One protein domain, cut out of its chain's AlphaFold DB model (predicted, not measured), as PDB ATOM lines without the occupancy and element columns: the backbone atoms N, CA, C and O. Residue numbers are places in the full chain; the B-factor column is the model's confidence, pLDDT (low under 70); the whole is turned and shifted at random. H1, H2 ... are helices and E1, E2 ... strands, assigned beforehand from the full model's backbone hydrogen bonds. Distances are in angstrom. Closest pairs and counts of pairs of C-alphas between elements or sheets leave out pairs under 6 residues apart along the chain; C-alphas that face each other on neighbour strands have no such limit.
ATOM      1  N   TYR A   3     -50.919 -21.798  -2.563       96.19
ATOM      2  CA  TYR A   3     -49.679 -22.535  -2.336       96.19
ATOM      3  C   TYR A   3     -48.452 -21.790  -2.841       96.19
ATOM      4  O   TYR A   3     -48.558 -20.951  -3.742       96.19
ATOM      5  N   LYS A   4     -47.293 -22.166  -2.300       95.81
ATOM      6  CA  LYS A   4     -45.968 -21.824  -2.822       95.81
ATOM      7  C   LYS A   4     -45.166 -23.086  -3.137       95.81
ATOM      8  O   LYS A   4     -45.414 -24.146  -2.566       95.81
ATOM      9  N   LYS A   5     -44.236 -22.985  -4.079       96.25
ATOM     10  CA  LYS A   5     -43.216 -23.996  -4.355       96.25
ATOM     11  C   LYS A   5     -41.850 -23.389  -4.138       96.25
ATOM     12  O   LYS A   5     -41.598 -22.257  -4.554       96.25
ATOM     13  N   GLU A   6     -40.996 -24.186  -3.525       95.19
ATOM     14  CA  GLU A   6     -39.650 -23.800  -3.155       95.19
ATOM     15  C   GLU A   6     -38.667 -24.810  -3.733       95.19
ATOM     16  O   GLU A   6     -38.873 -26.021  -3.641       95.19
ATOM     17  N   GLU A   7     -37.597 -24.309  -4.337       94.75
ATOM     18  CA  GLU A   7     -36.476 -25.112  -4.809       94.75
ATOM     19  C   GLU A   7     -35.190 -24.405  -4.398       94.75
ATOM     20  O   GLU A   7     -35.022 -23.221  -4.683       94.75
ATOM     21  N   ASN A   8     -34.287 -25.119  -3.720       92.06
ATOM     22  CA  ASN A   8     -32.999 -24.579  -3.264       92.06
ATOM     23  C   ASN A   8     -33.140 -23.207  -2.572       92.06
ATOM     24  O   ASN A   8     -32.520 -22.231  -2.989       92.06
ATOM     25  N   GLU A   9     -34.014 -23.124  -1.560       92.12
ATOM     26  CA  GLU A   9     -34.256 -21.903  -0.761       92.12
ATOM     27  C   GLU A   9     -34.828 -20.713  -1.560       92.12
ATOM     28  O   GLU A   9     -34.880 -19.586  -1.070       92.12
ATOM     29  N   THR A  10     -35.300 -20.954  -2.785       95.06
ATOM     30  CA  THR A  10     -35.913 -19.949  -3.656       95.06
ATOM     31  C   THR A  10     -37.375 -20.286  -3.900       95.06
ATOM     32  O   THR A  10     -37.708 -21.414  -4.261       95.06
ATOM     33  N   ILE A  11     -38.259 -19.298  -3.768       96.19
ATOM     34  CA  ILE A  11     -39.653 -19.422  -4.200       96.19
ATOM     35  C   ILE A  11     -39.677 -19.372  -5.726       96.19
ATOM     36  O   ILE A  11     -39.443 -18.327  -6.332       96.19
ATOM     37  N   THR A  12     -39.981 -20.506  -6.354       95.00
ATOM     38  CA  THR A  12     -40.040 -20.633  -7.818       95.00
ATOM     39  C   THR A  12     -41.448 -20.426  -8.365       95.00
ATOM     40  O   THR A  12     -41.619 -20.099  -9.539       95.00
ATOM     41  N   MET A  13     -42.479 -20.603  -7.531       94.06
ATOM     42  CA  MET A  13     -43.874 -20.459  -7.947       94.06
ATOM     43  C   MET A  13     -44.785 -20.150  -6.758       94.06
ATOM     44  O   MET A  13     -44.659 -20.762  -5.702       94.06
ATOM     45  N   ILE A  14     -45.788 -19.296  -6.971       95.31
ATOM     46  CA  ILE A  14     -46.978 -19.217  -6.116       95.31
ATOM     47  C   ILE A  14     -48.238 -19.368  -6.965       95.31
ATOM     48  O   ILE A  14     -48.260 -18.976  -8.132       95.31
ATOM     49  N   GLY A  15     -49.295 -19.952  -6.406       93.94
ATOM     50  CA  GLY A  15     -50.507 -20.211  -7.174       93.94
ATOM     51  C   GLY A  15     -51.749 -20.501  -6.345       93.94
ATOM     52  O   GLY A  15     -51.718 -20.614  -5.119       93.94
ATOM     53  N   LYS A  16     -52.870 -20.635  -7.056       95.06
ATOM     54  CA  LYS A  16     -54.163 -21.055  -6.509       95.06
ATOM     55  C   LYS A  16     -54.533 -22.400  -7.112       95.06
ATOM     56  O   LYS A  16     -54.406 -22.586  -8.318       95.06
ATOM     57  N   SER A  17     -54.987 -23.338  -6.288       93.69
ATOM     58  CA  SER A  17     -55.462 -24.639  -6.765       93.69
ATOM     59  C   SER A  17     -56.560 -25.208  -5.869       93.69
ATOM     60  O   SER A  17     -56.640 -24.911  -4.671       93.69
ATOM     61  N   SER A  18     -57.410 -26.042  -6.465       92.31
ATOM     62  CA  SER A  18     -58.369 -26.889  -5.749       92.31
ATOM     63  C   SER A  18     -57.713 -28.133  -5.148       92.31
ATOM     64  O   SER A  18     -58.301 -28.754  -4.274       92.31
ATOM     65  N   ILE A  19     -56.513 -28.503  -5.612       91.88
ATOM     66  CA  ILE A  19     -55.691 -29.597  -5.076       91.88
ATOM     67  C   ILE A  19     -54.240 -29.116  -5.064       91.88
ATOM     68  O   ILE A  19     -53.692 -28.778  -6.117       91.88
ATOM     69  N   ILE A  20     -53.622 -29.050  -3.888       89.62
ATOM     70  CA  ILE A  20     -52.238 -28.588  -3.764       89.62
ATOM     71  C   ILE A  20     -51.279 -29.672  -4.290       89.62
ATOM     72  O   ILE A  20     -51.434 -30.841  -3.926       89.62
ATOM     73  N   PRO A  21     -50.317 -29.330  -5.174       89.81
ATOM     74  CA  PRO A  21     -49.283 -30.268  -5.603       89.81
ATOM     75  C   PRO A  21     -48.497 -30.813  -4.406       89.81
ATOM     76  O   PRO A  21     -48.195 -30.066  -3.488       89.81
ATOM     77  N   GLN A  22     -48.081 -32.081  -4.439       90.94
ATOM     78  CA  GLN A  22     -47.290 -32.665  -3.340       90.94
ATOM     79  C   GLN A  22     -45.925 -31.994  -3.135       90.94
ATOM     80  O   GLN A  22     -45.343 -32.097  -2.064       90.94
ATOM     81  N   THR A  23     -45.414 -31.317  -4.165       91.75
ATOM     82  CA  THR A  23     -44.163 -30.550  -4.119       91.75
ATOM     83  C   THR A  23     -44.366 -29.098  -3.685       91.75
ATOM     84  O   THR A  23     -43.455 -28.289  -3.825       91.75
ATOM     85  N   ALA A  24     -45.570 -28.740  -3.238       93.56
ATOM     86  CA  ALA A  24     -45.933 -27.391  -2.842       93.56
ATOM     87  C   ALA A  24     -46.384 -27.346  -1.381       93.56
ATOM     88  O   ALA A  24     -46.998 -28.282  -0.871       93.56
ATOM     89  N   GLU A  25     -46.127 -26.215  -0.741       93.31
ATOM     90  CA  GLU A  25     -46.608 -25.895   0.595       93.31
ATOM     91  C   GLU A  25     -47.918 -25.109   0.489       93.31
ATOM     92  O   GLU A  25     -48.002 -24.129  -0.258       93.31
ATOM     93  N   GLU A  26     -48.951 -25.533   1.219       96.12
ATOM     94  CA  GLU A  26     -50.187 -24.756   1.346       96.12
ATOM     95  C   GLU A  26     -49.945 -23.519   2.216       96.12
ATOM     96  O   GLU A  26     -49.401 -23.614   3.313       96.12
ATOM     97  N   ILE A  27     -50.394 -22.358   1.741       96.06
ATOM     98  CA  ILE A  27     -50.254 -21.075   2.434       96.06
ATOM     99  C   ILE A  27     -51.615 -20.404   2.613       96.06
ATOM    100  O   ILE A  27     -52.584 -20.696   1.901       96.06
ATOM    101  N   THR A  28     -51.698 -19.468   3.557       96.62
ATOM    102  CA  THR A  28     -52.901 -18.653   3.749       96.62
ATOM    103  C   THR A  28     -53.086 -17.659   2.597       96.62
ATOM    104  O   THR A  28     -52.160 -17.353   1.845       96.62
ATOM    105  N   GLU A  29     -54.302 -17.129   2.447       96.25
ATOM    106  CA  GLU A  29     -54.576 -16.067   1.470       96.25
ATOM    107  C   GLU A  29     -53.809 -14.773   1.776       96.25
ATOM    108  O   GLU A  29     -53.308 -14.130   0.857       96.25
ATOM    109  N   GLU A  30     -53.677 -14.419   3.057       96.56
ATOM    110  CA  GLU A  30     -52.877 -13.273   3.504       96.56
ATOM    111  C   GLU A  30     -51.427 -13.414   3.034       96.56
ATOM    112  O   GLU A  30     -50.928 -12.552   2.313       96.56
ATOM    113  N   LYS A  31     -50.811 -14.570   3.303       95.19
ATOM    114  CA  LYS A  31     -49.439 -14.866   2.889       95.19
ATOM    115  C   LYS A  31     -49.267 -14.862   1.373       95.19
ATOM    116  O   LYS A  31     -48.307 -14.309   0.849       95.19
ATOM    117  N   TYR A  32     -50.229 -15.428   0.644       96.50
ATOM    118  CA  TYR A  32     -50.236 -15.373  -0.816       96.50
ATOM    119  C   TYR A  32     -50.227 -13.929  -1.337       96.50
ATOM    120  O   TYR A  32     -49.485 -13.616  -2.267       96.50
ATOM    121  N   ASN A  33     -51.036 -13.046  -0.744       96.38
ATOM    122  CA  ASN A  33     -51.114 -11.646  -1.154       96.38
ATOM    123  C   ASN A  33     -49.836 -10.866  -0.799       96.38
ATOM    124  O   ASN A  33     -49.392 -10.061  -1.615       96.38
ATOM    125  N   GLU A  34     -49.219 -11.129   0.356       95.94
ATOM    126  CA  GLU A  34     -47.923 -10.547   0.749       95.94
ATOM    127  C   GLU A  34     -46.807 -10.914  -0.239       95.94
ATOM    128  O   GLU A  34     -46.108 -10.039  -0.759       95.94
ATOM    129  N   ILE A  35     -46.677 -12.205  -0.563       95.62
ATOM    130  CA  ILE A  35     -45.668 -12.679  -1.519       95.62
ATOM    131  C   ILE A  35     -45.961 -12.114  -2.916       95.62
ATOM    132  O   ILE A  35     -45.046 -11.669  -3.608       95.62
ATOM    133  N   MET A  36     -47.231 -12.057  -3.329       95.69
ATOM    134  CA  MET A  36     -47.617 -11.472  -4.617       95.69
ATOM    135  C   MET A  36     -47.260  -9.982  -4.708       95.69
ATOM    136  O   MET A  36     -46.753  -9.537  -5.738       95.69
ATOM    137  N   ALA A  37     -47.482  -9.215  -3.639       95.62
ATOM    138  CA  ALA A  37     -47.087  -7.812  -3.579       95.62
ATOM    139  C   ALA A  37     -45.564  -7.656  -3.685       95.62
ATOM    140  O   ALA A  37     -45.083  -6.765  -4.385       95.62
ATOM    141  N   THR A  38     -44.799  -8.552  -3.061       95.94
ATOM    142  CA  THR A  38     -43.342  -8.583  -3.217       95.94
ATOM    143  C   THR A  38     -42.956  -8.867  -4.665       95.94
ATOM    144  O   THR A  38     -42.177  -8.108  -5.234       95.94
ATOM    145  N   ILE A  39     -43.549  -9.884  -5.301       94.81
ATOM    146  CA  ILE A  39     -43.272 -10.247  -6.700       94.81
ATOM    147  C   ILE A  39     -43.512  -9.070  -7.649       94.81
ATOM    148  O   ILE A  39     -42.698  -8.836  -8.539       94.81
ATOM    149  N   GLN A  40     -44.589  -8.308  -7.440       94.06
ATOM    150  CA  GLN A  40     -44.910  -7.122  -8.244       94.06
ATOM    151  C   GLN A  40     -43.877  -5.996  -8.118       94.06
ATOM    152  O   GLN A  40     -43.771  -5.174  -9.023       94.06
ATOM    153  N   ASN A  41     -43.108  -5.968  -7.029       93.75
ATOM    154  CA  ASN A  41     -42.050  -4.993  -6.777       93.75
ATOM    155  C   ASN A  41     -40.651  -5.602  -6.989       93.75
ATOM    156  O   ASN A  41     -39.703  -5.236  -6.293       93.75
ATOM    157  N   LYS A  42     -40.519  -6.551  -7.929       93.69
ATOM    158  CA  LYS A  42     -39.222  -7.138  -8.291       93.69
ATOM    159  C   LYS A  42     -38.247  -6.044  -8.740       93.69
ATOM    160  O   LYS A  42     -38.575  -5.313  -9.673       93.69
ATOM    161  N   PRO A  43     -37.052  -5.948  -8.131       94.00
ATOM    162  CA  PRO A  43     -35.995  -5.100  -8.659       94.00
ATOM    163  C   PRO A  43     -35.556  -5.576 -10.047       94.00
ATOM    164  O   PRO A  43     -35.506  -6.783 -10.312       94.00
ATOM    165  N   ASP A  44     -35.204  -4.633 -10.918       92.19
ATOM    166  CA  ASP A  44     -34.646  -4.966 -12.225       92.19
ATOM    167  C   ASP A  44     -33.305  -5.688 -12.064       92.19
ATOM    168  O   ASP A  44     -32.432  -5.268 -11.295       92.19
ATOM    169  N   ASP A  45     -33.142  -6.780 -12.809       92.31
ATOM    170  CA  ASP A  45     -31.859  -7.466 -12.882       92.31
ATOM    171  C   ASP A  45     -30.880  -6.620 -13.706       92.31
ATOM    172  O   ASP A  45     -31.238  -5.962 -14.686       92.31
ATOM    173  N   THR A  46     -29.617  -6.652 -13.306       92.50
ATOM    174  CA  THR A  46     -28.521  -5.961 -13.985       92.50
ATOM    175  C   THR A  46     -27.497  -6.976 -14.471       92.50
ATOM    176  O   THR A  46     -27.546  -8.149 -14.107       92.50
ATOM    177  N   LEU A  47     -26.517  -6.512 -15.246       93.12
ATOM    178  CA  LEU A  47     -25.420  -7.359 -15.704       93.12
ATOM    179  C   LEU A  47     -24.669  -8.041 -14.548       93.12
ATOM    180  O   LEU A  47     -24.203  -9.159 -14.723       93.12
ATOM    181  N   GLU A  48     -24.540  -7.393 -13.389       94.50
ATOM    182  CA  GLU A  48     -23.742  -7.892 -12.257       94.50
ATOM    183  C   GLU A  48     -24.588  -8.472 -11.122       94.50
ATOM    184  O   GLU A  48     -24.085  -9.222 -10.287       94.50
ATOM    185  N   THR A  49     -25.872  -8.123 -11.056       95.25
ATOM    186  CA  THR A  49     -26.744  -8.489  -9.938       95.25
ATOM    187  C   THR A  49     -28.081  -8.993 -10.440       95.25
ATOM    188  O   THR A  49     -28.807  -8.258 -11.108       95.25
ATOM    189  N   ALA A  50     -28.411 -10.220 -10.051       94.94
ATOM    190  CA  ALA A  50     -29.722 -10.822 -10.227       94.94
ATOM    191  C   ALA A  50     -30.435 -10.923  -8.877       94.94
ATOM    192  O   ALA A  50     -29.798 -11.080  -7.831       94.94
ATOM    193  N   TYR A  51     -31.762 -10.876  -8.908       95.06
ATOM    194  CA  TYR A  51     -32.595 -11.003  -7.720       95.06
ATOM    195  C   TYR A  51     -33.423 -12.281  -7.766       95.06
ATOM    196  O   TYR A  51     -34.119 -12.561  -8.742       95.06
ATOM    197  N   TYR A  52     -33.391 -13.037  -6.672       94.44
ATOM    198  CA  TYR A  52     -34.244 -14.207  -6.469       94.44
ATOM    199  C   TYR A  52     -35.122 -14.000  -5.239       94.44
ATOM    200  O   TYR A  52     -34.755 -13.274  -4.314       94.44
ATOM    201  N   LEU A  53     -36.303 -14.609  -5.242       96.38
ATOM    202  CA  LEU A  53     -37.239 -14.506  -4.132       96.38
ATOM    203  C   LEU A  53     -36.890 -15.566  -3.083       96.38
ATOM    204  O   LEU A  53     -37.069 -16.758  -3.329       96.38
ATOM    205  N   SER A  54     -36.369 -15.137  -1.937       95.88
ATOM    206  CA  SER A  54     -35.960 -16.038  -0.855       95.88
ATOM    207  C   SER A  54     -37.166 -16.755  -0.247       95.88
ATOM    208  O   SER A  54     -38.172 -16.120   0.059       95.88
ATOM    209  N   ALA A  55     -37.058 -18.064  -0.037       93.94
ATOM    210  CA  ALA A  55     -38.045 -18.846   0.707       93.94
ATOM    211  C   ALA A  55     -38.046 -18.524   2.208       93.94
ATOM    212  O   ALA A  55     -39.095 -18.569   2.846       93.94
ATOM    213  N   GLU A  56     -36.887 -18.163   2.764       92.31
ATOM    214  CA  GLU A  56     -36.737 -17.873   4.192       92.31
ATOM    215  C   GLU A  56     -37.339 -16.514   4.562       92.31
ATOM    216  O   GLU A  56     -38.045 -16.388   5.562       92.31
ATOM    217  N   THR A  57     -37.050 -15.487   3.759       93.81
ATOM    218  CA  THR A  57     -37.446 -14.107   4.071       93.81
ATOM    219  C   THR A  57     -38.639 -13.630   3.260       93.81
ATOM    220  O   THR A  57     -39.198 -12.587   3.585       93.81
ATOM    221  N   GLU A  58     -39.013 -14.358   2.202       93.69
ATOM    222  CA  GLU A  58     -40.090 -14.004   1.267       93.69
ATOM    223  C   GLU A  58     -39.897 -12.630   0.613       93.69
ATOM    224  O   GLU A  58     -40.841 -11.991   0.153       93.69
ATOM    225  N   THR A  59     -38.639 -12.192   0.540       95.00
ATOM    226  CA  THR A  59     -38.195 -10.947  -0.089       95.00
ATOM    227  C   THR A  59     -37.118 -11.225  -1.126       95.00
ATOM    228  O   THR A  59     -36.475 -12.278  -1.115       95.00
ATOM    229  N   TYR A  60     -36.885 -10.266  -2.020       96.19
ATOM    230  CA  TYR A  60     -35.804 -10.380  -2.991       96.19
ATOM    231  C   TYR A  60     -34.434 -10.276  -2.325       96.19
ATOM    232  O   TYR A  60     -34.134  -9.297  -1.639       96.19
ATOM    233  N   ALA A  61     -33.601 -11.280  -2.572       95.25
ATOM    234  CA  ALA A  61     -32.196 -11.298  -2.211       95.25
ATOM    235  C   ALA A  61     -31.347 -11.097  -3.471       95.25
ATOM    236  O   ALA A  61     -31.617 -11.678  -4.524       95.25
ATOM    237  N   ALA A  62     -30.330 -10.245  -3.355       95.06
ATOM    238  CA  ALA A  62     -29.378  -9.991  -4.424       95.06
ATOM    239  C   ALA A  62     -28.329 -11.105  -4.470       95.06
ATOM    240  O   ALA A  62     -27.802 -11.523  -3.436       95.06
ATOM    241  N   ARG A  63     -27.968 -11.529  -5.677       94.38
ATOM    242  CA  ARG A  63     -26.807 -12.380  -5.928       94.38
ATOM    243  C   ARG A  63     -26.044 -11.895  -7.144       94.38
ATOM    244  O   ARG A  63     -26.608 -11.249  -8.025       94.38
ATOM    245  N   ASN A  64     -24.775 -12.273  -7.213       95.75
ATOM    246  CA  ASN A  64     -23.996 -12.050  -8.418       95.75
ATOM    247  C   ASN A  64     -24.562 -12.893  -9.563       95.75
ATOM    248  O   ASN A  64     -24.971 -14.046  -9.370       95.75
ATOM    249  N   THR A  65     -24.575 -12.305 -10.750       94.56
ATOM    250  CA  THR A  65     -24.855 -13.034 -11.985       94.56
ATOM    251  C   THR A  65     -23.728 -14.016 -12.276       94.56
ATOM    252  O   THR A  65     -22.544 -13.759 -12.039       94.56
TER     253      THR A  65
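What this domain is: This is residues 3 to 65 of the 125 residues of an uncharacterized protein of Firmicutes bacterium CAG:238 (UniProt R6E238). A small sheet of three strands, E2, E1 and E3, has one helix, H1, packed slantwise over one of its faces, and a second, two-stranded hairpin of E4 and E5 reaches away from one end of this body and adds to its length. The end of E4 comes near the beginning of E2, where the two parts join. The printed part has 63 residues with five named strands and one named helix, in the order E1 E2 E3 H1 E4 E5; both sheets are antiparallel and the class is mixed, helices and strands. The whole is only just compact, close to loose, with a radius of gyration of the C-alphas of 12.5 A, and elongated, with spans of 40 by 22 by 16 A.

Where its parts are: E1 takes residues 3 to 7, 13.7 A from first to last C-alpha, and begins at C-alpha 3 at (-49.679, -22.535, -2.336). E2, residues 10 to 16, is the longest strand at 18.5 A. E3, residues 25 to 27, measures 6.3 A. H1, residues 29 to 40, is 16.4 A long and begins at C-alpha 29 at (-54.576, -16.067, 1.470). E4, residues 49 to 53, is 13.4 A long, and E5, residues 60 to 64, is 13.1 A long and ends at C-alpha 64 at (-23.996, -12.050, -8.418).

How they stand to each other: In the sheet of order E2 E1 E3, E1 is the inner strand. E1 and E2 form a hairpin, antiparallel at 158 degrees, with N 5 and O 13 2.8 A apart, within hydrogen-bond range. E1 and E3 are antiparallel at 140 degrees, with N 25 and O 4 within range at 2.8 A. H1 is on this sheet at a height over the sheet of 9.3 A, making two layers, a helix on one face of a sheet. It lies over E2 and E1 and runs slantwise to the strands, at 50 degrees to E1 on the local plane. The closest C-alphas of E2 and H1 are those of Ile 14 and Tyr 32, 7.3 A apart. In H1 every O i to N i+4 pair is within hydrogen-bond range. E4 and E5 form a hairpin, antiparallel at 145 degrees, with N 50 and O 63 within range at 2.9 A. The closest C-alphas of E2 and E4 are those of Ile 11 and Leu 53, 5.5 A apart. E5 is apart from E1, E2 and E3.

The domain as a whole: The two C-alphas farthest apart, those of Ser 18 and Glu 48, are 40.0 A apart. The printed part has no cut. The links E1 to E2 and E3 to H1 are tight, the other three are short, and no link is long. The mean pLDDT of the printed part is 94.4, and no printed residue is under 70.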